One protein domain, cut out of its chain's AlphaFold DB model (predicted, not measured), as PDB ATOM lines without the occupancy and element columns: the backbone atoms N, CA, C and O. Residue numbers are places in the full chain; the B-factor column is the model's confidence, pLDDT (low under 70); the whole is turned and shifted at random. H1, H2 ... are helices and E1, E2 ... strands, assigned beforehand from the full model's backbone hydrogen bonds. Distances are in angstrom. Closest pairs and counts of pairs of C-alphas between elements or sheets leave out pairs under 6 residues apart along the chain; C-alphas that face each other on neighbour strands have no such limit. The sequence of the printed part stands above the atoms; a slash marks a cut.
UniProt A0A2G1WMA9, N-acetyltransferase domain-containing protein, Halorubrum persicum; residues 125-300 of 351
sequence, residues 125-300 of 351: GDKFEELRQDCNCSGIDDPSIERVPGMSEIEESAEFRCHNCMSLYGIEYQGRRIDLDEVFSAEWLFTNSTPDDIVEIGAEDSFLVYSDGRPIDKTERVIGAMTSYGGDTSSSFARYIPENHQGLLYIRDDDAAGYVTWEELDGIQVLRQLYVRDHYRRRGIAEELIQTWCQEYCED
ATOM      1  N   GLY A 125     134.772 190.702 148.863       47.97
ATOM      2  CA  GLY A 125     134.470 191.456 147.638       47.97
ATOM      3  C   GLY A 125     134.966 192.904 147.708       47.97
ATOM      4  O   GLY A 125     135.687 193.343 146.818       47.97
ATOM      5  N   ASP A 126     134.691 193.590 148.821       51.59
ATOM      6  CA  ASP A 126     135.117 194.978 149.044       51.59
ATOM      7  C   ASP A 126     136.653 195.103 149.119       51.59
ATOM      8  O   ASP A 126     137.240 195.997 148.510       51.59
ATOM      9  N   LYS A 127     137.336 194.157 149.788       51.50
ATOM     10  CA  LYS A 127     138.812 194.102 149.818       51.50
ATOM     11  C   LYS A 127     139.420 193.875 148.429       51.50
ATOM     12  O   LYS A 127     140.465 194.448 148.126       51.50
ATOM     13  N   PHE A 128     138.798 193.059 147.575       59.06
ATOM     14  CA  PHE A 128     139.261 192.873 146.195       59.06
ATOM     15  C   PHE A 128     139.008 194.110 145.332       59.06
ATOM     16  O   PHE A 128     139.833 194.432 144.477       59.06
ATOM     17  N   GLU A 129     137.911 194.831 145.564       61.84
ATOM     18  CA  GLU A 129     137.626 196.079 144.858       61.84
ATOM     19  C   GLU A 129     138.686 197.152 145.156       61.84
ATOM     20  O   GLU A 129     139.169 197.800 144.226       61.84
ATOM     21  N   GLU A 130     139.129 197.278 146.411       63.25
ATOM     22  CA  GLU A 130     140.243 198.162 146.786       63.25
ATOM     23  C   GLU A 130     141.563 197.749 146.109       63.25
ATOM     24  O   GLU A 130     142.228 198.583 145.492       63.25
ATOM     25  N   LEU A 131     141.919 196.459 146.139       65.94
ATOM     26  CA  LEU A 131     143.149 195.943 145.512       65.94
ATOM     27  C   LEU A 131     143.184 196.136 143.985       65.94
ATOM     28  O   LEU A 131     144.261 196.253 143.395       65.94
ATOM     29  N   ARG A 132     142.022 196.176 143.323       69.69
ATOM     30  CA  ARG A 132     141.928 196.400 141.871       69.69
ATOM     31  C   ARG A 132     142.250 197.822 141.448       69.69
ATOM     32  O   ARG A 132     142.771 197.998 140.348       69.69
ATOM     33  N   GLN A 133     141.957 198.822 142.277       69.75
ATOM     34  CA  GLN A 133     142.128 200.228 141.895       69.75
ATOM     35  C   GLN A 133     143.599 200.605 141.666       69.75
ATOM     36  O   GLN A 133     143.883 201.472 140.839       69.75
ATOM     37  N   ASP A 134     144.523 199.911 142.332       75.88
ATOM     38  CA  ASP A 134     145.964 200.183 142.275       75.88
ATOM     39  C   ASP A 134     146.744 199.225 141.355       75.88
ATOM     40  O   ASP A 134     147.976 199.284 141.274       75.88
ATOM     41  N   CYS A 135     146.054 198.332 140.640       83.12
ATOM     42  CA  CYS A 135     146.694 197.308 139.823       83.12
ATOM     43  C   CYS A 135     146.777 197.686 138.336       83.12
ATOM     44  O   CYS A 135     145.832 198.213 137.763       83.12
ATOM     45  N   ASN A 136     147.911 197.374 137.695       84.81
ATOM     46  CA  ASN A 136     148.196 197.707 136.288       84.81
ATOM     47  C   ASN A 136     148.403 196.469 135.393       84.81
ATOM     48  O   ASN A 136     149.029 196.577 134.337       84.81
ATOM     49  N   CYS A 137     147.934 195.293 135.809       87.12
ATOM     50  CA  CYS A 137     148.015 194.085 134.988       87.12
ATOM     51  C   CYS A 137     147.189 194.241 133.701       87.12
ATOM     52  O   CYS A 137     146.060 194.737 133.724       87.12
ATOM     53  N   SER A 138     147.768 193.842 132.566       84.69
ATOM     54  CA  SER A 138     147.252 194.218 131.236       84.69
ATOM     55  C   SER A 138     146.770 193.059 130.356       84.69
ATOM     56  O   SER A 138     146.167 193.311 129.316       84.69
ATOM     57  N   GLY A 139     146.996 191.807 130.760       87.12
ATOM     58  CA  GLY A 139     146.586 190.616 130.010       87.12
ATOM     59  C   GLY A 139     147.170 189.333 130.602       87.12
ATOM     60  O   GLY A 139     147.983 189.400 131.522       87.12
ATOM     61  N   ILE A 140     146.788 188.172 130.059       90.25
ATOM     62  CA  ILE A 140     147.200 186.848 130.570       90.25
ATOM     63  C   ILE A 140     148.722 186.614 130.549       90.25
ATOM     64  O   ILE A 140     149.246 185.819 131.328       90.25
ATOM     65  N   ASP A 141     149.435 187.317 129.666       91.25
ATOM     66  CA  ASP A 141     150.894 187.243 129.515       91.25
ATOM     67  C   ASP A 141     151.657 188.191 130.456       91.25
ATOM     68  O   ASP A 141     152.892 188.236 130.434       91.25
ATOM     69  N   ASP A 142     150.953 188.983 131.270       92.56
ATOM     70  CA  ASP A 142     151.583 189.902 132.212       92.56
ATOM     71  C   ASP A 142     152.363 189.117 133.294       92.56
ATOM     72  O   ASP A 142     151.857 188.125 133.822       92.56
ATOM     73  N   PRO A 143     153.597 189.522 133.662       91.50
ATOM     74  CA  PRO A 143     154.406 188.802 134.651       91.50
ATOM     75  C   PRO A 143     153.771 188.686 136.039       91.50
ATOM     76  O   PRO A 143     154.226 187.878 136.844       91.50
ATOM     77  N   SER A 144     152.775 189.522 136.341       91.06
ATOM     78  CA  SER A 144     152.011 189.439 137.585       91.06
ATOM     79  C   SER A 144     150.923 188.364 137.576       91.06
ATOM     80  O   SER A 144     150.309 188.124 138.615       91.06
ATOM     81  N   ILE A 145     150.675 187.724 136.431       92.94
ATOM     82  CA  ILE A 145     149.699 186.648 136.296       92.94
ATOM     83  C   ILE A 145     150.350 185.313 136.621       92.94
ATOM     84  O   ILE A 145     151.333 184.892 136.005       92.94
ATOM     85  N   GLU A 146     149.754 184.617 137.576       93.75
ATOM     86  CA  GLU A 146     150.210 183.322 138.045       93.75
ATOM     87  C   GLU A 146     149.138 182.262 137.836       93.75
ATOM     88  O   GLU A 146     147.938 182.538 137.782       93.75
ATOM     89  N   ARG A 147     149.607 181.022 137.699       93.62
ATOM     90  CA  ARG A 147     148.756 179.842 137.619       93.62
ATOM     91  C   ARG A 147     148.355 179.449 139.035       93.62
ATOM     92  O   ARG A 147     149.222 179.073 139.824       93.62
ATOM     93  N   VAL A 148     147.065 179.479 139.332       88.94
ATOM     94  CA  VAL A 148     146.506 179.127 140.643       88.94
ATOM     95  C   VAL A 148     145.388 178.091 140.492       88.94
ATOM     96  O   VAL A 148     144.857 177.935 139.391       88.94
ATOM     97  N   PRO A 149     145.036 177.339 141.549       85.81
ATOM     98  CA  PRO A 149     143.824 176.520 141.537       85.81
ATOM     99  C   PRO A 149     142.582 177.388 141.289       85.81
ATOM    100  O   PRO A 149     142.507 178.500 141.815       85.81
ATOM    101  N   GLY A 150     141.636 176.900 140.483       78.25
ATOM    102  CA  GLY A 150     140.381 177.604 140.226       78.25
ATOM    103  C   GLY A 150     139.356 177.508 141.358       78.25
ATOM    104  O   GLY A 150     139.553 176.767 142.321       78.25
ATOM    105  N   MET A 151     138.257 178.267 141.249       72.69
ATOM    106  CA  MET A 151     137.151 178.192 142.225       72.69
ATOM    107  C   MET A 151     136.170 177.044 141.952       72.69
ATOM    108  O   MET A 151     135.354 176.729 142.817       72.69
ATOM    109  N   SER A 152     136.217 176.437 140.766       78.69
ATOM    110  CA  SER A 152     135.449 175.235 140.456       78.69
ATOM    111  C   SER A 152     136.198 173.977 140.892       78.69
ATOM    112  O   SER A 152     137.425 173.913 140.814       78.69
ATOM    113  N   GLU A 153     135.463 172.940 141.288       82.25
ATOM    114  CA  GLU A 153     136.025 171.621 141.627       82.25
ATOM    115  C   GLU A 153     136.286 170.769 140.380       82.25
ATOM    116  O   GLU A 153     136.294 169.545 140.410       82.25
ATOM    117  N   ILE A 154     136.554 171.434 139.259       82.81
ATOM    118  CA  ILE A 154     136.936 170.768 138.031       82.81
ATOM    119  C   ILE A 154     138.401 170.336 138.152       82.81
ATOM    120  O   ILE A 154     139.302 171.180 138.244       82.81
ATOM    121  N   GLU A 155     138.655 169.026 138.091       74.75
ATOM    122  CA  GLU A 155     140.015 168.484 138.145       74.75
ATOM    123  C   GLU A 155     140.944 169.161 137.122       74.75
ATOM    124  O   GLU A 155     140.593 169.427 135.962       74.75
ATOM    125  N   GLU A 156     142.153 169.477 137.595       69.81
ATOM    126  CA  GLU A 156     143.211 170.132 136.822       69.81
ATOM    127  C   GLU A 156     142.798 171.487 136.201       69.81
ATOM    128  O   GLU A 156     143.469 171.992 135.301       69.81
ATOM    129  N   SER A 157     141.719 172.118 136.692       78.50
ATOM    130  CA  SER A 157     141.286 173.456 136.275       78.50
ATOM    131  C   SER A 157     142.115 174.539 136.942       78.50
ATOM    132  O   SER A 157     141.750 175.103 137.975       78.50
ATOM    133  N   ALA A 158     143.269 174.823 136.354       90.50
ATOM    134  CA  ALA A 158     144.029 175.989 136.756       90.50
ATOM    135  C   ALA A 158     143.465 177.265 136.134       90.50
ATOM    136  O   ALA A 158     143.064 177.299 134.970       90.50
ATOM    137  N   GLU A 159     143.505 178.330 136.918       93.56
ATOM    138  CA  GLU A 159     143.165 179.685 136.515       93.56
ATOM    139  C   GLU A 159     144.425 180.539 136.439       93.56
ATOM    140  O   GLU A 159     145.419 180.295 137.130       93.56
ATOM    141  N   PHE A 160     144.377 181.566 135.598       95.00
ATOM    142  CA  PHE A 160     145.427 182.565 135.473       95.00
ATOM    143  C   PHE A 160     144.946 183.858 136.121       95.00
ATOM    144  O   PHE A 160     144.044 184.515 135.600       95.00
ATOM    145  N   ARG A 161     145.522 184.205 137.276       92.62
ATOM    146  CA  ARG A 161     145.100 185.352 138.095       92.62
ATOM    147  C   ARG A 161     146.260 186.277 138.410       92.62
ATOM    148  O   ARG A 161     147.386 185.823 138.596       92.62
ATOM    149  N   CYS A 162     145.987 187.573 138.515       91.12
ATOM    150  CA  CYS A 162     146.995 188.526 138.973       91.12
ATOM    151  C   CYS A 162     147.249 188.361 140.476       91.12
ATOM    152  O   CYS A 162     146.317 188.517 141.256       91.12
ATOM    153  N   HIS A 163     148.490 188.153 140.921       87.31
ATOM    154  CA  HIS A 163     148.782 188.043 142.362       87.31
ATOM    155  C   HIS A 163     148.573 189.356 143.144       87.31
ATOM    156  O   HIS A 163     148.582 189.343 144.372       87.31
ATOM    157  N   ASN A 164     148.409 190.496 142.456       86.62
ATOM    158  CA  ASN A 164     148.194 191.799 143.094       86.62
ATOM    159  C   ASN A 164     146.706 192.124 143.291       86.62
ATOM    160  O   ASN A 164     146.316 192.532 144.379       86.62
ATOM    161  N   CYS A 165     145.876 191.957 142.254       85.31
ATOM    162  CA  CYS A 165     144.444 192.291 142.314       85.31
ATOM    163  C   CYS A 165     143.505 191.086 142.281       85.31
ATOM    164  O   CYS A 165     142.288 191.259 142.336       85.31
ATOM    165  N   MET A 166     144.057 189.880 142.158       84.69
ATOM    166  CA  MET A 166     143.346 188.602 142.085       84.69
ATOM    167  C   MET A 166     142.398 188.430 140.893       84.69
ATOM    168  O   MET A 166     141.822 187.355 140.756       84.69
ATOM    169  N   SER A 167     142.289 189.419 139.998       88.00
ATOM    170  CA  SER A 167     141.443 189.347 138.805       88.00
ATOM    171  C   SER A 167     141.792 188.148 137.923       88.00
ATOM    172  O   SER A 167     142.975 187.878 137.675       88.00
ATOM    173  N   LEU A 168     140.758 187.467 137.435       91.31
ATOM    174  CA  LEU A 168     140.854 186.376 136.469       91.31
ATOM    175  C   LEU A 168     141.174 186.883 135.052       91.31
ATOM    176  O   LEU A 168     140.506 187.779 134.542       91.31
ATOM    177  N   TYR A 169     142.164 186.264 134.403       94.44
ATOM    178  CA  TYR A 169     142.593 186.569 133.028       94.44
ATOM    179  C   TYR A 169     142.398 185.414 132.046       94.44
ATOM    180  O   TYR A 169     142.427 185.627 130.837       94.44
ATOM    181  N   GLY A 170     142.191 184.198 132.542       95.50
ATOM    182  CA  GLY A 170     141.971 183.040 131.692       95.50
ATOM    183  C   GLY A 170     142.046 181.731 132.454       95.50
ATOM    184  O   GLY A 170     142.222 181.707 133.675       95.50
ATOM    185  N   ILE A 171     141.952 180.635 131.710       95.38
ATOM    186  CA  ILE A 171     141.982 179.275 132.254       95.38
ATOM    187  C   ILE A 171     143.000 178.411 131.519       95.38
ATOM    188  O   ILE A 171     143.428 178.715 130.401       95.38
ATOM    189  N   GLU A 172     143.379 177.306 132.147       93.44
ATOM    190  CA  GLU A 172     144.100 176.229 131.487       93.44
ATOM    191  C   GLU A 172     143.112 175.212 130.909       93.44
ATOM    192  O   GLU A 172     142.290 174.643 131.624       93.44
ATOM    193  N   TYR A 173     143.208 174.952 129.607       91.62
ATOM    194  CA  TYR A 173     142.415 173.933 128.928       91.62
ATOM    195  C   TYR A 173     143.308 173.111 128.000       91.62
ATOM    196  O   TYR A 173     143.982 173.650 127.121       91.62
ATOM    197  N   GLN A 174     143.344 171.791 128.214       89.81
ATOM    198  CA  GLN A 174     144.174 170.851 127.444       89.81
ATOM    199  C   GLN A 174     145.660 171.273 127.374       89.81
ATOM    200  O   GLN A 174     146.305 171.195 126.324       89.81
ATOM    201  N   GLY A 175     146.197 171.760 128.498       89.38
ATOM    202  CA  GLY A 175     147.585 172.220 128.626       89.38
ATOM    203  C   GLY A 175     147.890 173.553 127.931       89.38
ATOM    204  O   GLY A 175     149.061 173.901 127.769       89.38
ATOM    205  N   ARG A 176     146.866 174.294 127.491       92.06
ATOM    206  CA  ARG A 176     146.999 175.626 126.887       92.06
ATOM    207  C   ARG A 176     146.376 176.683 127.779       92.06
ATOM    208  O   ARG A 176     145.370 176.425 128.429       92.06
ATOM    209  N   ARG A 177     146.963 177.878 127.755       94.06
ATOM    210  CA  ARG A 177     146.361 179.079 128.335       94.06
ATOM    211  C   ARG A 177     145.347 179.629 127.344       94.06
ATOM    212  O   ARG A 177     145.711 179.807 126.183       94.06
ATOM    213  N   ILE A 178     144.124 179.852 127.799       95.25
ATOM    214  CA  ILE A 178     143.046 180.443 127.008       95.25
ATOM    215  C   ILE A 178     142.638 181.742 127.698       95.25
ATOM    216  O   ILE A 178     142.331 181.726 128.893       95.25
ATOM    217  N   ASP A 179     142.671 182.849 126.959       95.69
ATOM    218  CA  ASP A 179     142.242 184.162 127.441       95.69
ATOM    219  C   ASP A 179     140.756 184.166 127.793       95.69
ATOM    220  O   ASP A 179     139.947 183.504 127.145       95.69
ATOM    221  N   LEU A 180     140.380 184.952 128.800       93.88
ATOM    222  CA  LEU A 180     139.003 184.985 129.290       93.88
ATOM    223  C   LEU A 180     137.985 185.420 128.219       93.88
ATOM    224  O   LEU A 180     136.892 184.861 128.157       93.88
ATOM    225  N   ASP A 181     138.357 186.363 127.347       94.50
ATOM    226  CA  ASP A 181     137.514 186.787 126.219       94.50
ATOM    227  C   ASP A 181     137.298 185.647 125.208       94.50
ATOM    228  O   ASP A 181     136.212 185.509 124.652       94.50
ATOM    229  N   GLU A 182     138.312 184.798 124.994       96.12
ATOM    230  CA  GLU A 182     138.173 183.606 124.153       96.12
ATOM    231  C   GLU A 182     137.285 182.566 124.848       96.12
ATOM    232  O   GLU A 182     136.360 182.066 124.214       96.12
ATOM    233  N   VAL A 183     137.494 182.300 126.146       95.38
ATOM    234  CA  VAL A 183     136.677 181.353 126.939       95.38
ATOM    235  C   VAL A 183     135.190 181.687 126.859       95.38
ATOM    236  O   VAL A 183     134.370 180.786 126.708       95.38
ATOM    237  N   PHE A 184     134.824 182.963 126.965       96.31
ATOM    238  CA  PHE A 184     133.420 183.372 126.946       96.31
ATOM    239  C   PHE A 184     132.812 183.434 125.542       96.31
ATOM    240  O   PHE A 184     131.591 183.459 125.415       96.31
ATOM    241  N   SER A 185     133.618 183.377 124.483       96.50
ATOM    242  CA  SER A 185     133.097 183.404 123.119       96.50
ATOM    243  C   SER A 185     132.340 182.122 122.746       96.50
ATOM    244  O   SER A 185     132.784 180.996 123.000       96.50
ATOM    245  N   ALA A 186     131.224 182.292 122.034       93.69
ATOM    246  CA  ALA A 186     130.512 181.203 121.378       93.69
ATOM    247  C   ALA A 186     131.438 180.455 120.405       93.69
ATOM    248  O   ALA A 186     131.432 179.227 120.366       93.69
ATOM    249  N   GLU A 187     132.292 181.169 119.660       94.62
ATOM    250  CA  GLU A 187     133.258 180.547 118.747       94.62
ATOM    251  C   GLU A 187     134.106 179.497 119.471       94.62
ATOM    252  O   GLU A 187     134.189 178.356 119.011       94.62
ATOM    253  N   TRP A 188     134.688 179.829 120.625       94.69
ATOM    254  CA  TRP A 188     135.455 178.860 121.399       94.69
ATOM    255  C   TRP A 188     134.575 177.724 121.916       94.69
ATOM    256  O   TRP A 188     134.948 176.562 121.731       94.69
ATOM    257  N   LEU A 189     133.411 178.031 122.496       92.56
ATOM    258  CA  LEU A 189     132.479 177.041 123.049       92.56
ATOM    259  C   LEU A 189     132.065 175.977 122.012       92.56
ATOM    260  O   LEU A 189     132.087 174.782 122.312       92.56
ATOM    261  N   PHE A 190     131.784 176.391 120.773       91.06
ATOM    262  CA  PHE A 190     131.346 175.512 119.677       91.06
ATOM    263  C   PHE A 190     132.493 175.008 118.783       91.06
ATOM    264  O   PHE A 190     132.293 174.216 117.856       91.06
ATOM    265  N   THR A 191     133.736 175.440 119.019       90.25
ATOM    266  CA  THR A 191     134.870 174.972 118.213       90.25
ATOM    267  C   THR A 191     135.183 173.512 118.525       90.25
ATOM    268  O   THR A 191     135.697 173.187 119.597       90.25
ATOM    269  N   ASN A 192     134.976 172.639 117.535       83.19
ATOM    270  CA  ASN A 192     135.186 171.186 117.622       83.19
ATOM    271  C   ASN A 192     134.304 170.478 118.670       83.19
ATOM    272  O   ASN A 192     134.613 169.353 119.059       83.19
ATOM    273  N   SER A 193     133.222 171.125 119.096       76.56
ATOM    274  CA  SER A 193     132.225 170.607 120.030       76.56
ATOM    275  C   SER A 193     130.859 171.165 119.652       76.56
ATOM    276  O   SER A 193     130.736 172.309 119.229       76.56
ATOM    277  N   THR A 194     129.817 170.360 119.783       74.88
ATOM    278  CA  THR A 194     128.437 170.841 119.723       74.88
ATOM    279  C   THR A 194     127.836 170.439 121.053       74.88
ATOM    280  O   THR A 194     127.893 169.246 121.344       74.88
ATOM    281  N   PRO A 195     127.358 171.386 121.876       76.62
ATOM    282  CA  PRO A 195     126.677 171.030 123.102       76.62
ATOM    283  C   PRO A 195     125.513 170.106 122.805       76.62
ATOM    284  O   PRO A 195     124.859 170.234 121.765       76.62
ATOM    285  N   ASP A 196     125.305 169.165 123.712       68.88
ATOM    286  CA  ASP A 196     124.334 168.099 123.510       68.88
ATOM    287  C   ASP A 196     122.896 168.627 123.541       68.88
ATOM    288  O   ASP A 196     122.023 168.050 122.889       68.88
ATOM    289  N   ASP A 197     122.665 169.753 124.223       84.69
ATOM    290  CA  ASP A 197     121.337 170.323 124.383       84.69
ATOM    291  C   ASP A 197     121.351 171.862 124.330       84.69
ATOM    292  O   ASP A 197     122.020 172.550 125.111       84.69
ATOM    293  N   ILE A 198     120.625 172.397 123.346       88.75
ATOM    294  CA  ILE A 198     120.439 173.827 123.112       88.75
ATOM    295  C   ILE A 198     118.954 174.124 123.276       88.75
ATOM    296  O   ILE A 198     118.127 173.625 122.510       88.75
ATOM    297  N   VAL A 199     118.630 175.004 124.220       85.38
ATOM    298  CA  VAL A 199     117.263 175.474 124.445       85.38
ATOM    299  C   VAL A 199     117.064 176.769 123.663       85.38
ATOM    300  O   VAL A 199     117.709 177.790 123.929       85.38
ATOM    301  N   GLU A 200     116.172 176.729 122.674       84.56
ATOM    302  CA  GLU A 200     115.760 177.923 121.940       84.56
ATOM    303  C   GLU A 200     114.906 178.813 122.846       84.56
ATOM    304  O   GLU A 200     113.779 178.480 123.206       84.56
ATOM    305  N   ILE A 201     115.438 179.984 123.172       82.19
ATOM    306  CA  ILE A 201     114.683 181.062 123.806       82.19
ATOM    307  C   ILE A 201     114.278 182.017 122.690       82.19
ATOM    308  O   ILE A 201     115.089 182.334 121.828       82.19
ATOM    309  N   GLY A 202     113.013 182.433 122.634       75.19
ATOM    310  CA  GLY A 202     112.422 183.145 121.486       75.19
ATOM    311  C   GLY A 202     113.006 184.534 121.153       75.19
ATOM    312  O   GLY A 202     112.340 185.321 120.477       75.19
ATOM    313  N   ALA A 203     114.204 184.858 121.639       79.31
ATOM    314  CA  ALA A 203     114.978 186.052 121.350       79.31
ATOM    315  C   ALA A 203     115.955 185.821 120.180       79.31
ATOM    316  O   ALA A 203     116.644 184.809 120.104       79.31
ATOM    317  N   GLU A 204     116.041 186.796 119.269       80.31
ATOM    318  CA  GLU A 204     117.032 186.772 118.184       80.31
ATOM    319  C   GLU A 204     118.464 186.757 118.754       80.31
ATOM    320  O   GLU A 204     118.755 187.428 119.750       80.31
ATOM    321  N   ASP A 205     119.345 185.978 118.118       85.31
ATOM    322  CA  ASP A 205     120.768 185.830 118.463       85.31
ATOM    323  C   ASP A 205     121.034 185.456 119.936       85.31
ATOM    324  O   ASP A 205     122.065 185.812 120.516       85.31
ATOM    325  N   SER A 206     120.082 184.753 120.558       92.06
ATOM    326  CA  SER A 206     120.189 184.254 121.926       92.06
ATOM    327  C   SER A 206     119.701 182.814 122.030       92.06
ATOM    328  O   SER A 206     118.742 182.426 121.370       92.06
ATOM    329  N   PHE A 207     120.355 182.024 122.870       93.75
ATOM    330  CA  PHE A 207     119.958 180.651 123.184       93.75
ATOM    331  C   PHE A 207     120.597 180.219 124.502       93.75
ATOM    332  O   PHE A 207     121.548 180.852 124.975       93.75
ATOM    333  N   LEU A 208     120.080 179.147 125.101       95.19
ATOM    334  CA  LEU A 208     120.704 178.530 126.268       95.19
ATOM    335  C   LEU A 208     121.420 177.251 125.859       95.19
ATOM    336  O   LEU A 208     120.962 176.523 124.982       95.19
ATOM    337  N   VAL A 209     122.520 176.969 126.537       95.25
ATOM    338  CA  VAL A 209     123.205 175.681 126.484       95.25
ATOM    339  C   VAL A 209     122.979 174.989 127.817       95.25
ATOM    340  O   VAL A 209     123.350 175.541 128.855       95.25
ATOM    341  N   TYR A 210     122.346 173.820 127.788       95.19
ATOM    342  CA  TYR A 210     122.149 173.001 128.978       95.19
ATOM    343  C   TYR A 210     123.383 172.143 129.263       95.19
ATOM    344  O   TYR A 210     124.074 171.692 128.349       95.19
ATOM    345  N   SER A 211     123.636 171.944 130.552       93.19
ATOM    346  CA  SER A 211     124.695 171.104 131.092       93.19
ATOM    347  C   SER A 211     124.126 170.250 132.218       93.19
ATOM    348  O   SER A 211     123.563 170.784 133.175       93.19
ATOM    349  N   ASP A 212     124.309 168.937 132.135       91.81
ATOM    350  CA  ASP A 212     124.014 167.993 133.220       91.81
ATOM    351  C   ASP A 212     125.238 167.734 134.120       91.81
ATOM    352  O   ASP A 212     125.196 166.851 134.980       91.81
ATOM    353  N   GLY A 213     126.336 168.466 133.895       88.75
ATOM    354  CA  GLY A 213     127.589 168.313 134.622       88.75
ATOM    355  C   GLY A 213     128.583 167.334 133.992       88.75
ATOM    356  O   GLY A 213     129.746 167.278 134.418       88.75
ATOM    357  N   ARG A 214     128.166 166.507 133.013       86.50
ATOM    358  CA  ARG A 214     128.998 165.420 132.463       86.50
ATOM    359  C   ARG A 214     128.774 165.162 130.960       86.50
ATOM    360  O   ARG A 214     127.682 164.818 130.541       86.50
ATOM    361  N   PRO A 215     129.846 165.066 130.150       87.31
ATOM    362  CA  PRO A 215     131.255 165.102 130.532       87.31
ATOM    363  C   PRO A 215     131.725 166.518 130.879       87.31
ATOM    364  O   PRO A 215     131.149 167.495 130.423       87.31
ATOM    365  N   ILE A 216     132.832 166.627 131.622       87.44
ATOM    366  CA  ILE A 216     133.471 167.924 131.871       87.44
ATOM    367  C   ILE A 216     134.086 168.449 130.571       87.44
ATOM    368  O   ILE A 216     135.230 168.129 130.226       87.44
ATOM    369  N   ASP A 217     133.313 169.252 129.850       89.25
ATOM    370  CA  ASP A 217     133.645 169.798 128.543       89.25
ATOM    371  C   ASP A 217     133.854 171.323 128.593       89.25
ATOM    372  O   ASP A 217     134.186 171.891 129.636       89.25
ATOM    373  N   LYS A 218     133.739 172.007 127.451       93.12
ATOM    374  CA  LYS A 218     133.886 173.466 127.407       93.12
ATOM    375  C   LYS A 218     132.761 174.195 128.137       93.12
ATOM    376  O   LYS A 218     133.058 175.226 128.730       93.12
ATOM    377  N   THR A 219     131.532 173.685 128.132       93.94
ATOM    378  CA  THR A 219     130.387 174.297 128.822       93.94
ATOM    379  C   THR A 219     130.668 174.386 130.316       93.94
ATOM    380  O   THR A 219     130.623 175.477 130.888       93.94
ATOM    381  N   GLU A 220     131.121 173.281 130.914       93.12
ATOM    382  CA  GLU A 220     131.523 173.230 132.325       93.12
ATOM    383  C   GLU A 220     132.656 174.210 132.648       93.12
ATOM    384  O   GLU A 220     132.669 174.874 133.688       93.12
ATOM    385  N   ARG A 221     133.616 174.347 131.728       93.25
ATOM    386  CA  ARG A 221     134.740 175.283 131.873       93.25
ATOM    387  C   ARG A 221     134.286 176.739 131.764       93.25
ATOM    388  O   ARG A 221     134.817 177.564 132.505       93.25
ATOM    389  N   VAL A 222     133.313 177.057 130.904       95.38
ATOM    390  CA  VAL A 222     132.712 178.400 130.843       95.38
ATOM    391  C   VAL A 222     131.968 178.704 132.138       95.38
ATOM    392  O   VAL A 222     132.229 179.745 132.733       95.38
ATOM    393  N   ILE A 223     131.101 177.805 132.617       95.00
ATOM    394  CA  ILE A 223     130.350 178.006 133.868       95.00
ATOM    395  C   ILE A 223     131.312 178.170 135.054       95.00
ATOM    396  O   ILE A 223     131.182 179.117 135.836       95.00
ATOM    397  N   GLY A 224     132.339 177.320 135.152       92.88
ATOM    398  CA  GLY A 224     133.391 177.445 136.161       92.88
ATOM    399  C   GLY A 224     134.137 178.782 136.075       92.88
ATOM    400  O   GLY A 224     134.271 179.478 137.080       92.88
ATOM    401  N   ALA A 225     134.550 179.202 134.875       93.94
ATOM    402  CA  ALA A 225     135.212 180.491 134.668       93.94
ATOM    403  C   ALA A 225     134.295 181.684 134.989       93.94
ATOM    404  O   ALA A 225     134.754 182.663 135.577       93.94
ATOM    405  N   MET A 226     133.001 181.613 134.659       94.00
ATOM    406  CA  MET A 226     132.018 182.643 135.011       94.00
ATOM    407  C   MET A 226     131.754 182.694 136.518       94.00
ATOM    408  O   MET A 226     131.586 183.786 137.051       94.00
ATOM    409  N   THR A 227     131.774 181.552 137.211       90.81
ATOM    410  CA  THR A 227     131.704 181.481 138.681       90.81
ATOM    411  C   THR A 227     132.905 182.189 139.297       90.81
ATOM    412  O   THR A 227     132.757 183.058 140.155       90.81
ATOM    413  N   SER A 228     134.101 181.899 138.786       88.62
ATOM    414  CA  SER A 228     135.356 182.541 139.174       88.62
ATOM    415  C   SER A 228     135.388 184.046 138.909       88.62
ATOM    416  O   SER A 228     135.817 184.817 139.768       88.62
ATOM    417  N   TYR A 229     134.888 184.466 137.749       89.69
ATOM    418  CA  TYR A 229     134.760 185.868 137.351       89.69
ATOM    419  C   TYR A 229     133.668 186.616 138.133       89.69
ATOM    420  O   TYR A 229     133.784 187.807 138.414       89.69
ATOM    421  N   GLY A 230     132.591 185.932 138.511       86.44
ATOM    422  CA  GLY A 230     131.538 186.486 139.353       86.44
ATOM    423  C   GLY A 230     131.996 186.661 140.801       86.44
ATOM    424  O   GLY A 230     131.782 187.733 141.373       86.44
ATOM    425  N   GLY A 231     132.706 185.671 141.352       79.38
ATOM    426  CA  GLY A 231     133.265 185.708 142.709       79.38
ATOM    427  C   GLY A 231     134.326 186.788 142.915       79.38
ATOM    428  O   GLY A 231     134.483 187.333 144.005       79.38
ATOM    429  N   ASP A 232     134.975 187.199 141.829       76.50
ATOM    430  CA  ASP A 232     135.802 188.398 141.789       76.50
ATOM    431  C   ASP A 232     135.004 189.664 142.153       76.50
ATOM    432  O   ASP A 232     135.555 190.605 142.724       76.50
ATOM    433  N   THR A 233     133.713 189.726 141.840       71.69
ATOM    434  CA  THR A 233     132.863 190.912 142.054       71.69
ATOM    435  C   THR A 233     131.986 190.836 143.297       71.69
ATOM    436  O   THR A 233     131.461 191.856 143.742       71.69
ATOM    437  N   SER A 234     131.784 189.645 143.852       71.62
ATOM    438  CA  SER A 234     130.932 189.443 145.015       71.62
ATOM    439  C   SER A 234     131.391 188.228 145.793       71.62
ATOM    440  O   SER A 234     131.696 187.190 145.224       71.62
ATOM    441  N   SER A 235     131.392 188.342 147.112       66.00
ATOM    442  CA  SER A 235     131.745 187.230 147.979       66.00
ATOM    443  C   SER A 235     130.664 186.159 148.088       66.00
ATOM    444  O   SER A 235     130.989 185.084 148.564       66.00
ATOM    445  N   SER A 236     129.434 186.408 147.621       70.88
ATOM    446  CA  SER A 236     128.310 185.459 147.688       70.88
ATOM    447  C   SER A 236     128.352 184.383 146.592       70.88
ATOM    448  O   SER A 236     127.300 183.962 146.116       70.88
ATOM    449  N   PHE A 237     129.539 184.044 146.085       77.94
ATOM    450  CA  PHE A 237     129.696 183.032 145.044       77.94
ATOM    451  C   PHE A 237     130.070 181.698 145.671       77.94
ATOM    452  O   PHE A 237     131.102 181.581 146.338       77.94
ATOM    453  N   ALA A 238     129.240 180.692 145.419       76.69
ATOM    454  CA  ALA A 238     129.548 179.317 145.766       76.69
ATOM    455  C   ALA A 238     130.544 178.718 144.762       76.69
ATOM    456  O   ALA A 238     130.675 179.181 143.625       76.69
ATOM    457  N   ARG A 239     131.248 177.661 145.176       82.31
ATOM    458  CA  ARG A 239     132.053 176.862 144.245       82.31
ATOM    459  C   ARG A 239     131.145 176.138 143.261       82.31
ATOM    460  O   ARG A 239     130.065 175.682 143.626       82.31
ATOM    461  N   TYR A 240     131.620 175.999 142.030       88.12
ATOM    462  CA  TYR A 240     130.945 175.197 141.019       88.12
ATOM    463  C   TYR A 240     131.466 173.755 141.040       88.12
ATOM    464  O   TYR A 240     132.674 173.551 140.904       88.12
ATOM    465  N   ILE A 241     130.563 172.784 141.199       90.81
ATOM    466  CA  ILE A 241     130.863 171.348 141.275       90.81
ATOM    467  C   ILE A 241     130.058 170.647 140.168       90.81
ATOM    468  O   ILE A 241     128.895 170.317 140.401       90.81
ATOM    469  N   PRO A 242     130.624 170.448 138.962       90.62
ATOM    470  CA  PRO A 242     129.909 169.840 137.836       90.62
ATOM    471  C   PRO A 242     129.289 168.484 138.173       90.62
ATOM    472  O   PRO A 242     128.249 168.118 137.656       90.62
ATOM    473  N   GLU A 243     129.902 167.703 139.058       89.94
ATOM    474  CA  GLU A 243     129.402 166.376 139.411       89.94
ATOM    475  C   GLU A 243     128.058 166.402 140.140       89.94
ATOM    476  O   GLU A 243     127.355 165.391 140.108       89.94
ATOM    477  N   ASN A 244     127.736 167.522 140.789       89.69
ATOM    478  CA  ASN A 244     126.531 167.696 141.596       89.69
ATOM    479  C   ASN A 244     125.585 168.751 141.015       89.69
ATOM    480  O   ASN A 244     124.416 168.783 141.387       89.69
ATOM    481  N   HIS A 245     126.083 169.629 140.145       94.12
ATOM    482  CA  HIS A 245     125.321 170.746 139.614       94.12
ATOM    483  C   HIS A 245     124.953 170.530 138.149       94.12
ATOM    484  O   HIS A 245     125.788 170.147 137.333       94.12
ATOM    485  N   GLN A 246     123.725 170.896 137.805       95.12
ATOM    486  CA  GLN A 246     123.327 171.186 136.434       95.12
ATOM    487  C   GLN A 246     123.437 172.689 136.162       95.12
ATOM    488  O   GLN A 246     123.545 173.509 137.084       95.12
ATOM    489  N   GLY A 247     123.389 173.075 134.887       95.75
ATOM    490  CA  GLY A 247     123.450 174.476 134.497       95.75
ATOM    491  C   GLY A 247     122.771 174.810 133.176       95.75
ATOM    492  O   GLY A 247     122.620 173.977 132.288       95.75
ATOM    493  N   LEU A 248     122.391 176.080 133.043       96.88
ATOM    494  CA  LEU A 248     122.023 176.708 131.778       96.88
ATOM    495  C   LEU A 248     122.940 177.905 131.560       96.88
ATOM    496  O   LEU A 248     122.959 178.846 132.360       96.88
ATOM    497  N   LEU A 249     123.677 177.879 130.459       97.00
ATOM    498  CA  LEU A 249     124.537 178.962 130.015       97.00
ATOM    499  C   LEU A 249     123.806 179.795 128.958       97.00
ATOM    500  O   LEU A 249     123.454 179.287 127.898       97.00
ATOM    501  N   TYR A 250     123.597 181.081 129.227       97.44
ATOM    502  CA  TYR A 250     122.969 182.016 128.297       97.44
ATOM    503  C   TYR A 250     124.001 182.571 127.320       97.44
ATOM    504  O   TYR A 250     124.890 183.332 127.718       97.44
ATOM    505  N   ILE A 251     123.830 182.274 126.033       96.44
ATOM    506  CA  ILE A 251     124.615 182.859 124.945       96.44
ATOM    507  C   ILE A 251     123.838 184.020 124.328       96.44
ATOM    508  O   ILE A 251     122.650 183.895 124.031       96.44
ATOM    509  N   ARG A 252     124.504 185.164 124.150       95.25
ATOM    510  CA  ARG A 252     123.953 186.363 123.511       95.25
ATOM    511  C   ARG A 252     125.011 187.068 122.687       95.25
ATOM    512  O   ARG A 252     126.075 187.369 123.220       95.25
ATOM    513  N   ASP A 253     124.676 187.445 121.455       92.75
ATOM    514  CA  ASP A 253     125.596 188.195 120.588       92.75
ATOM    515  C   ASP A 253     126.962 187.466 120.458       92.75
ATOM    516  O   ASP A 253     128.015 188.093 120.556       92.75
ATOM    517  N   ASP A 254     126.932 186.132 120.310       92.81
ATOM    518  CA  ASP A 254     128.101 185.230 120.265       92.81
ATOM    519  C   ASP A 254     128.992 185.213 121.530       92.81
ATOM    520  O   ASP A 254     130.163 184.833 121.470       92.81
ATOM    521  N   ASP A 255     128.452 185.582 122.693       95.94
ATOM    522  CA  ASP A 255     129.191 185.648 123.959       95.94
ATOM    523  C   ASP A 255     128.381 185.032 125.115       95.94
ATOM    524  O   ASP A 255     127.152 185.139 125.178       95.94
ATOM    525  N   ALA A 256     129.067 184.399 126.062       96.69
ATOM    526  CA  ALA A 256     128.487 183.880 127.291       96.69
ATOM    527  C   ALA A 256     128.086 185.050 128.199       96.69
ATOM    528  O   ALA A 256     128.925 185.706 128.823       96.69
ATOM    529  N   ALA A 257     126.787 185.340 128.262       97.06
ATOM    530  CA  ALA A 257     126.247 186.542 128.891       97.06
ATOM    531  C   ALA A 257     125.853 186.338 130.360       97.06
ATOM    532  O   ALA A 257     125.947 187.265 131.175       97.06
ATOM    533  N   GLY A 258     125.420 185.133 130.712       97.19
ATOM    534  CA  GLY A 258     125.001 184.770 132.060       97.19
ATOM    535  C   GLY A 258     124.812 183.269 132.197       97.19
ATOM    536  O   GLY A 258     124.857 182.553 131.204       97.19
ATOM    537  N   TYR A 259     124.595 182.800 133.414       97.44
ATOM    538  CA  TYR A 259     124.268 181.407 133.666       97.44
ATOM    539  C   TYR A 259     123.415 181.262 134.922       97.44
ATOM    540  O   TYR A 259     123.361 182.160 135.775       97.44
ATOM    541  N   VAL A 260     122.782 180.102 135.030       97.25
ATOM    542  CA  VAL A 260     122.179 179.600 136.259       97.25
ATOM    543  C   VAL A 260     122.668 178.177 136.508       97.25
ATOM    544  O   VAL A 260     122.799 177.413 135.557       97.25
ATOM    545  N   THR A 261     122.964 177.835 137.761       96.81
ATOM    546  CA  THR A 261     123.266 176.460 138.189       96.81
ATOM    547  C   THR A 261     122.371 176.059 139.340       96.81
ATOM    548  O   THR A 261     122.058 176.883 140.208       96.81
ATOM    549  N   TRP A 262     122.023 174.785 139.384       96.31
ATOM    550  CA  TRP A 262     121.203 174.200 140.433       96.31
ATOM    551  C   TRP A 262     121.666 172.773 140.733       96.31
ATOM    552  O   TRP A 262     122.486 172.226 140.004       96.31
ATOM    553  N   GLU A 263     121.167 172.207 141.822       94.62
ATOM    554  CA  GLU A 263     121.252 170.778 142.131       94.62
ATOM    555  C   GLU A 263     119.845 170.254 142.450       94.62
ATOM    556  O   GLU A 263     118.928 171.041 142.699       94.62
ATOM    557  N   GLU A 264     119.669 168.936 142.464       91.75
ATOM    558  CA  GLU A 264     118.430 168.296 142.908       91.75
ATOM    559  C   GLU A 264     118.655 167.637 144.271       91.75
ATOM    560  O   GLU A 264     119.509 166.759 144.412       91.75
ATOM    561  N   LEU A 265     117.868 168.043 145.268       86.31
ATOM    562  CA  LEU A 265     117.877 167.477 146.613       86.31
ATOM    563  C   LEU A 265     116.509 166.862 146.910       86.31
ATOM    564  O   LEU A 265     115.506 167.570 146.981       86.31
ATOM    565  N   ASP A 266     116.468 165.538 147.067       84.06
ATOM    566  CA  ASP A 266     115.245 164.770 147.348       84.06
ATOM    567  C   ASP A 266     114.077 165.073 146.383       84.06
ATOM    568  O   ASP A 266     112.910 165.093 146.775       84.06
ATOM    569  N   GLY A 267     114.392 165.293 145.101       86.62
ATOM    570  CA  GLY A 267     113.417 165.616 144.053       86.62
ATOM    571  C   GLY A 267     113.065 167.101 143.936       86.62
ATOM    572  O   GLY A 267     112.324 167.473 143.030       86.62
ATOM    573  N   ILE A 268     113.595 167.961 144.812       91.00
ATOM    574  CA  ILE A 268     113.362 169.408 144.784       91.00
ATOM    575  C   ILE A 268     114.593 170.111 144.218       91.00
ATOM    576  O   ILE A 268     115.727 169.855 144.623       91.00
ATOM    577  N   GLN A 269     114.367 171.041 143.293       95.50
ATOM    578  CA  GLN A 269     115.440 171.827 142.700       95.50
ATOM    579  C   GLN A 269     115.950 172.880 143.693       95.50
ATOM    580  O   GLN A 269     115.166 173.618 144.297       95.50
ATOM    581  N   VAL A 270     117.268 172.978 143.843       94.19
ATOM    582  CA  VAL A 270     117.950 173.968 144.682       94.19
ATOM    583  C   VAL A 270     118.795 174.856 143.782       94.19
ATOM    584  O   VAL A 270     119.835 174.452 143.262       94.19
ATOM    585  N   LEU A 271     118.366 176.101 143.602       95.94
ATOM    586  CA  LEU A 271     119.125 177.101 142.872       95.94
ATOM    587  C   LEU A 271     120.415 177.438 143.629       95.94
ATOM    588  O   LEU A 271     120.361 178.044 144.699       95.94
ATOM    589  N   ARG A 272     121.569 177.109 143.044       92.31
ATOM    590  CA  ARG A 272     122.890 177.337 143.653       92.31
ATOM    591  C   ARG A 272     123.456 178.706 143.305       92.31
ATOM    592  O   ARG A 272     124.014 179.388 144.154       92.31
ATOM    593  N   GLN A 273     123.355 179.108 142.039       93.19
ATOM    594  CA  GLN A 273     123.976 180.344 141.576       93.19
ATOM    595  C   GLN A 273     123.246 180.907 140.362       93.19
ATOM    596  O   GLN A 273     122.929 180.191 139.420       93.19
ATOM    597  N   LEU A 274     123.045 182.222 140.365       95.44
ATOM    598  CA  LEU A 274     122.604 183.000 139.211       95.44
ATOM    599  C   LEU A 274     123.610 184.123 138.981       95.44
ATOM    600  O   LEU A 274     123.941 184.870 139.909       95.44
ATOM    601  N   TYR A 275     124.073 184.282 137.745       94.94
ATOM    602  CA  TYR A 275     124.976 185.370 137.398       94.94
ATOM    603  C   TYR A 275     124.746 185.889 135.982       94.94
ATOM    604  O   TYR A 275     124.513 185.137 135.043       94.94
ATOM    605  N   VAL A 276     124.864 187.207 135.827       96.00
ATOM    606  CA  VAL A 276     124.866 187.896 134.533       96.00
ATOM    607  C   VAL A 276     126.027 188.883 134.529       96.00
ATOM    608  O   VAL A 276     126.140 189.710 135.450       96.00
ATOM    609  N   ARG A 277     126.863 188.815 133.487       94.06
ATOM    610  CA  ARG A 277     128.022 189.701 133.305       94.06
ATOM    611  C   ARG A 277     127.587 191.156 133.183       94.06
ATOM    612  O   ARG A 277     126.532 191.476 132.633       94.06
ATOM    613  N   ASP A 278     128.416 192.052 133.701       92.06
ATOM    614  CA  ASP A 278     128.069 193.448 133.968       92.06
ATOM    615  C   ASP A 278     127.510 194.211 132.757       92.06
ATOM    616  O   ASP A 278     126.492 194.897 132.888       92.06
ATOM    617  N   HIS A 279     128.105 194.060 131.572       93.62
ATOM    618  CA  HIS A 279     127.660 194.734 130.342       93.62
ATOM    619  C   HIS A 279     126.353 194.179 129.760       93.62
ATOM    620  O   HIS A 279     125.709 194.858 128.950       93.62
ATOM    621  N   TYR A 280     125.924 192.996 130.204       95.25
ATOM    622  CA  TYR A 280     124.667 192.350 129.823       95.25
ATOM    623  C   TYR A 280     123.534 192.551 130.841       95.25
ATOM    624  O   TYR A 280     122.371 192.249 130.550       95.25
ATOM    625  N   ARG A 281     123.822 193.107 132.024       94.12
ATOM    626  CA  ARG A 281     122.807 193.375 133.054       94.12
ATOM    627  C   ARG A 281     121.745 194.367 132.574       94.12
ATOM    628  O   ARG A 281     121.985 195.213 131.715       94.12
ATOM    629  N   ARG A 282     120.561 194.301 133.201       92.56
ATOM    630  CA  ARG A 282     119.376 195.139 132.901       92.56
ATOM    631  C   ARG A 282     118.801 194.939 131.490       92.56
ATOM    632  O   ARG A 282     118.114 195.821 130.983       92.56
ATOM    633  N   ARG A 283     119.056 193.779 130.877       93.38
ATOM    634  CA  ARG A 283     118.524 193.386 129.560       93.38
ATOM    635  C   ARG A 283     117.510 192.233 129.617       93.38
ATOM    636  O   ARG A 283     117.253 191.630 128.586       93.38
ATOM    637  N   GLY A 284     116.987 191.902 130.800       93.81
ATOM    638  CA  GLY A 284     116.024 190.805 130.995       93.81
ATOM    639  C   GLY A 284     116.633 189.405 131.152       93.81
ATOM    640  O   GLY A 284     115.938 188.514 131.606       93.81
ATOM    641  N   ILE A 285     117.934 189.222 130.898       95.62
ATOM    642  CA  ILE A 285     118.599 187.899 130.886       95.62
ATOM    643  C   ILE A 285     118.397 187.098 132.179       95.62
ATOM    644  O   ILE A 285     118.120 185.911 132.127       95.62
ATOM    645  N   ALA A 286     118.517 187.735 133.348       96.19
ATOM    646  CA  ALA A 286     118.314 187.045 134.624       96.19
ATOM    647  C   ALA A 286     116.863 186.565 134.808       96.19
ATOM    648  O   ALA A 286     116.639 185.511 135.388       96.19
ATOM    649  N   GLU A 287     115.887 187.338 134.320       95.38
ATOM    650  CA  GLU A 287     114.467 186.968 134.374       95.38
ATOM    651  C   GLU A 287     114.193 185.799 133.427       95.38
ATOM    652  O   GLU A 287     113.563 184.832 133.830       95.38
ATOM    653  N   GLU A 288     114.736 185.855 132.211       95.25
ATOM    654  CA  GLU A 288     114.595 184.807 131.197       95.25
ATOM    655  C   GLU A 288     115.274 183.494 131.609       95.25
ATOM    656  O   GLU A 288     114.678 182.431 131.454       95.25
ATOM    657  N   LEU A 289     116.471 183.561 132.211       96.56
ATOM    658  CA  LEU A 289     117.160 182.397 132.780       96.56
ATOM    659  C   LEU A 289     116.310 181.701 133.844       96.56
ATOM    660  O   LEU A 289     116.103 180.496 133.760       96.56
ATOM    661  N   ILE A 290     115.805 182.454 134.826       96.50
ATOM    662  CA  ILE A 290     114.996 181.885 135.911       96.50
ATOM    663  C   ILE A 290     113.668 181.350 135.383       96.50
ATOM    664  O   ILE A 290     113.284 180.250 135.749       96.50
ATOM    665  N   GLN A 291     112.979 182.085 134.509       93.94
ATOM    666  CA  GLN A 291     111.703 181.631 133.952       93.94
ATOM    667  C   GLN A 291     111.862 180.348 133.139       93.94
ATOM    668  O   GLN A 291     111.086 179.419 133.338       93.94
ATOM    669  N   THR A 292     112.876 180.283 132.273       94.75
ATOM    670  CA  THR A 292     113.140 179.081 131.469       94.75
ATOM    671  C   THR A 292     113.525 177.913 132.369       94.75
ATOM    672  O   THR A 292     112.984 176.824 132.228       94.75
ATOM    673  N   TRP A 293     114.399 178.144 133.353       96.00
ATOM    674  CA  TRP A 293     114.774 177.112 134.317       96.00
ATOM    675  C   TRP A 293     113.567 176.579 135.105       96.00
ATOM    676  O   TRP A 293     113.380 175.369 135.199       96.00
ATOM    677  N   CYS A 294     112.703 177.459 135.615       95.50
ATOM    678  CA  CYS A 294     111.499 177.047 136.332       95.50
ATOM    679  C   CYS A 294     110.526 176.261 135.436       95.50
ATOM    680  O   CYS A 294     109.977 175.252 135.872       95.50
ATOM    681  N   GLN A 295     110.331 176.693 134.187       93.38
ATOM    682  CA  GLN A 295     109.433 176.035 133.228       93.38
ATOM    683  C   GLN A 295     109.887 174.632 132.842       93.38
ATOM    684  O   GLN A 295     109.053 173.736 132.735       93.38
ATOM    685  N   GLU A 296     111.189 174.450 132.645       92.44
ATOM    686  CA  GLU A 296     111.739 173.191 132.149       92.44
ATOM    687  C   GLU A 296     112.084 172.206 133.279       92.44
ATOM    688  O   GLU A 296     112.031 170.999 133.059       92.44
ATOM    689  N   TYR A 297     112.417 172.692 134.486       93.19
ATOM    690  CA  TYR A 297     113.012 171.848 135.536       93.19
ATOM    691  C   TYR A 297     112.306 171.890 136.903       93.19
ATOM    692  O   TYR A 297     112.590 171.043 137.744       93.19
ATOM    693  N   CYS A 298     111.386 172.829 137.164       93.25
ATOM    694  CA  CYS A 298     110.689 172.934 138.459       93.25
ATOM    695  C   CYS A 298     109.235 172.430 138.368       93.25
ATOM    696  O   CYS A 298     108.295 173.225 138.407       93.25
ATOM    697  N   GLU A 299     109.042 171.112 138.249       85.06
ATOM    698  CA  GLU A 299     107.734 170.493 137.955       85.06
ATOM    699  C   GLU A 299     106.634 170.795 138.991       85.06
ATOM    700  O   GLU A 299     105.481 171.022 138.621       85.06
ATOM    701  N   ASP A 300     106.984 170.832 140.279       86.19
ATOM    702  CA  ASP A 300     106.021 170.984 141.380       86.19
ATOM    703  C   ASP A 300     105.709 172.447 141.732       86.19
ATOM    704  O   ASP A 300     104.961 172.723 142.672       86.19
TER     705      ASP A 300
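This is residues 125 to 300 of the 351 residues of the protein "N-acetyltransferase domain-containing protein" of Halorubrum persicum (UniProt A0A2G1WMA9). A strongly twisted sheet, E5 to E8, has helix H4 across one face and H5 over the other, and a second, smaller sheet, E1 to E4, packs on the far side of H4, so that H4 lies between two sheets. The short helices H2 and H3 lead from the small sheet to the large one, and H1 lies out at one end. The printed part has 176 residues with five named helices and eight named strands, in the order H1 E1 E2 E3 E4 H2 H3 E5 H4 E6 E7 E8 H5; both sheets are antiparallel, in the orders E5 E6 E7 E8 and E1 E2 E3 E4. The class is mixed, and the whole is compact, with a radius of gyration of the C-alphas of 16.0 A and spans of 50 by 37 by 34 A.

Look first at the large sheet: E5 is residues 206 to 211, E6 246 to 252, E7 255 to 265 and E8 268 to 276. Find C-alpha 255 at (129.191, 185.648, 123.959); from there E7 runs 31.2 A to C-alpha 265, and E8 covers 24.1 A. H4, residues 218 to 231, is 19.6 A long, and H5, residues 285 to 297, is 17.6 A and ends at (113.012, 171.848, 135.536). The small sheet has E1 at 145 to 149, E2 at 158 to 162, E3 at 168 to 173 and E4 at 176 to 179. H2 is residues 180 to 184, H3 186 to 190, and H1 125 to 133, from (134.470, 191.456, 147.638).

E6 E7 E8 form a meander, each strand the antiparallel neighbour of the one before, as do E1 E2 E3 E4. Look for N 209 and O 249 at 2.8 A between E5 and E6, N 250 and O 258 at 2.8 A between E6 and E7, and N 259 and O 275 at 2.8 A between E7 and E8. H4 and H5 lie on opposite faces of this sheet, in three layers, helices on both faces. H4 runs across the strands, at 88 degrees to E7 on the local plane; C-alphas 223 and 259, their closest, are 7.0 A apart. H5 runs slantwise to them, at 37 degrees to E7 on the local plane; C-alphas 260 and 289, their closest, are 6.7 A apart. H4 is also on the small sheet, over E3 at a height of 9.7 A; there N 169 and O 160 of E3 and E2 are 2.8 A apart. H2 touches H4, with C-alphas 183 and 222 closest at 6.3 A, by residues 222 to 225 of H4 alone. H3 and H4 only just touch, with 3 pairs of C-alphas within 8 A, made by residues 218 to 222 of H4 alone; C-alphas 189 and 218 are closest, at 5.8 A. H1 is close to H4 but not clearly touching, with C-alphas 125 and 231 closest at 7.7 A. Every O i to N i+4 pair is within hydrogen-bond range in H2, H3, H4 and H5, and 4 of 5 in H1.

The C-alphas of Pro 143 and Asp 300, the two farthest apart, are 52.0 A apart. The printed part has no cut. The links H1 to E1, H3 to E5 and H4 to E6 are long. The mean pLDDT of the printed part is 88.2, and residues 125 to 133, 156, 196 and 235 are under 70.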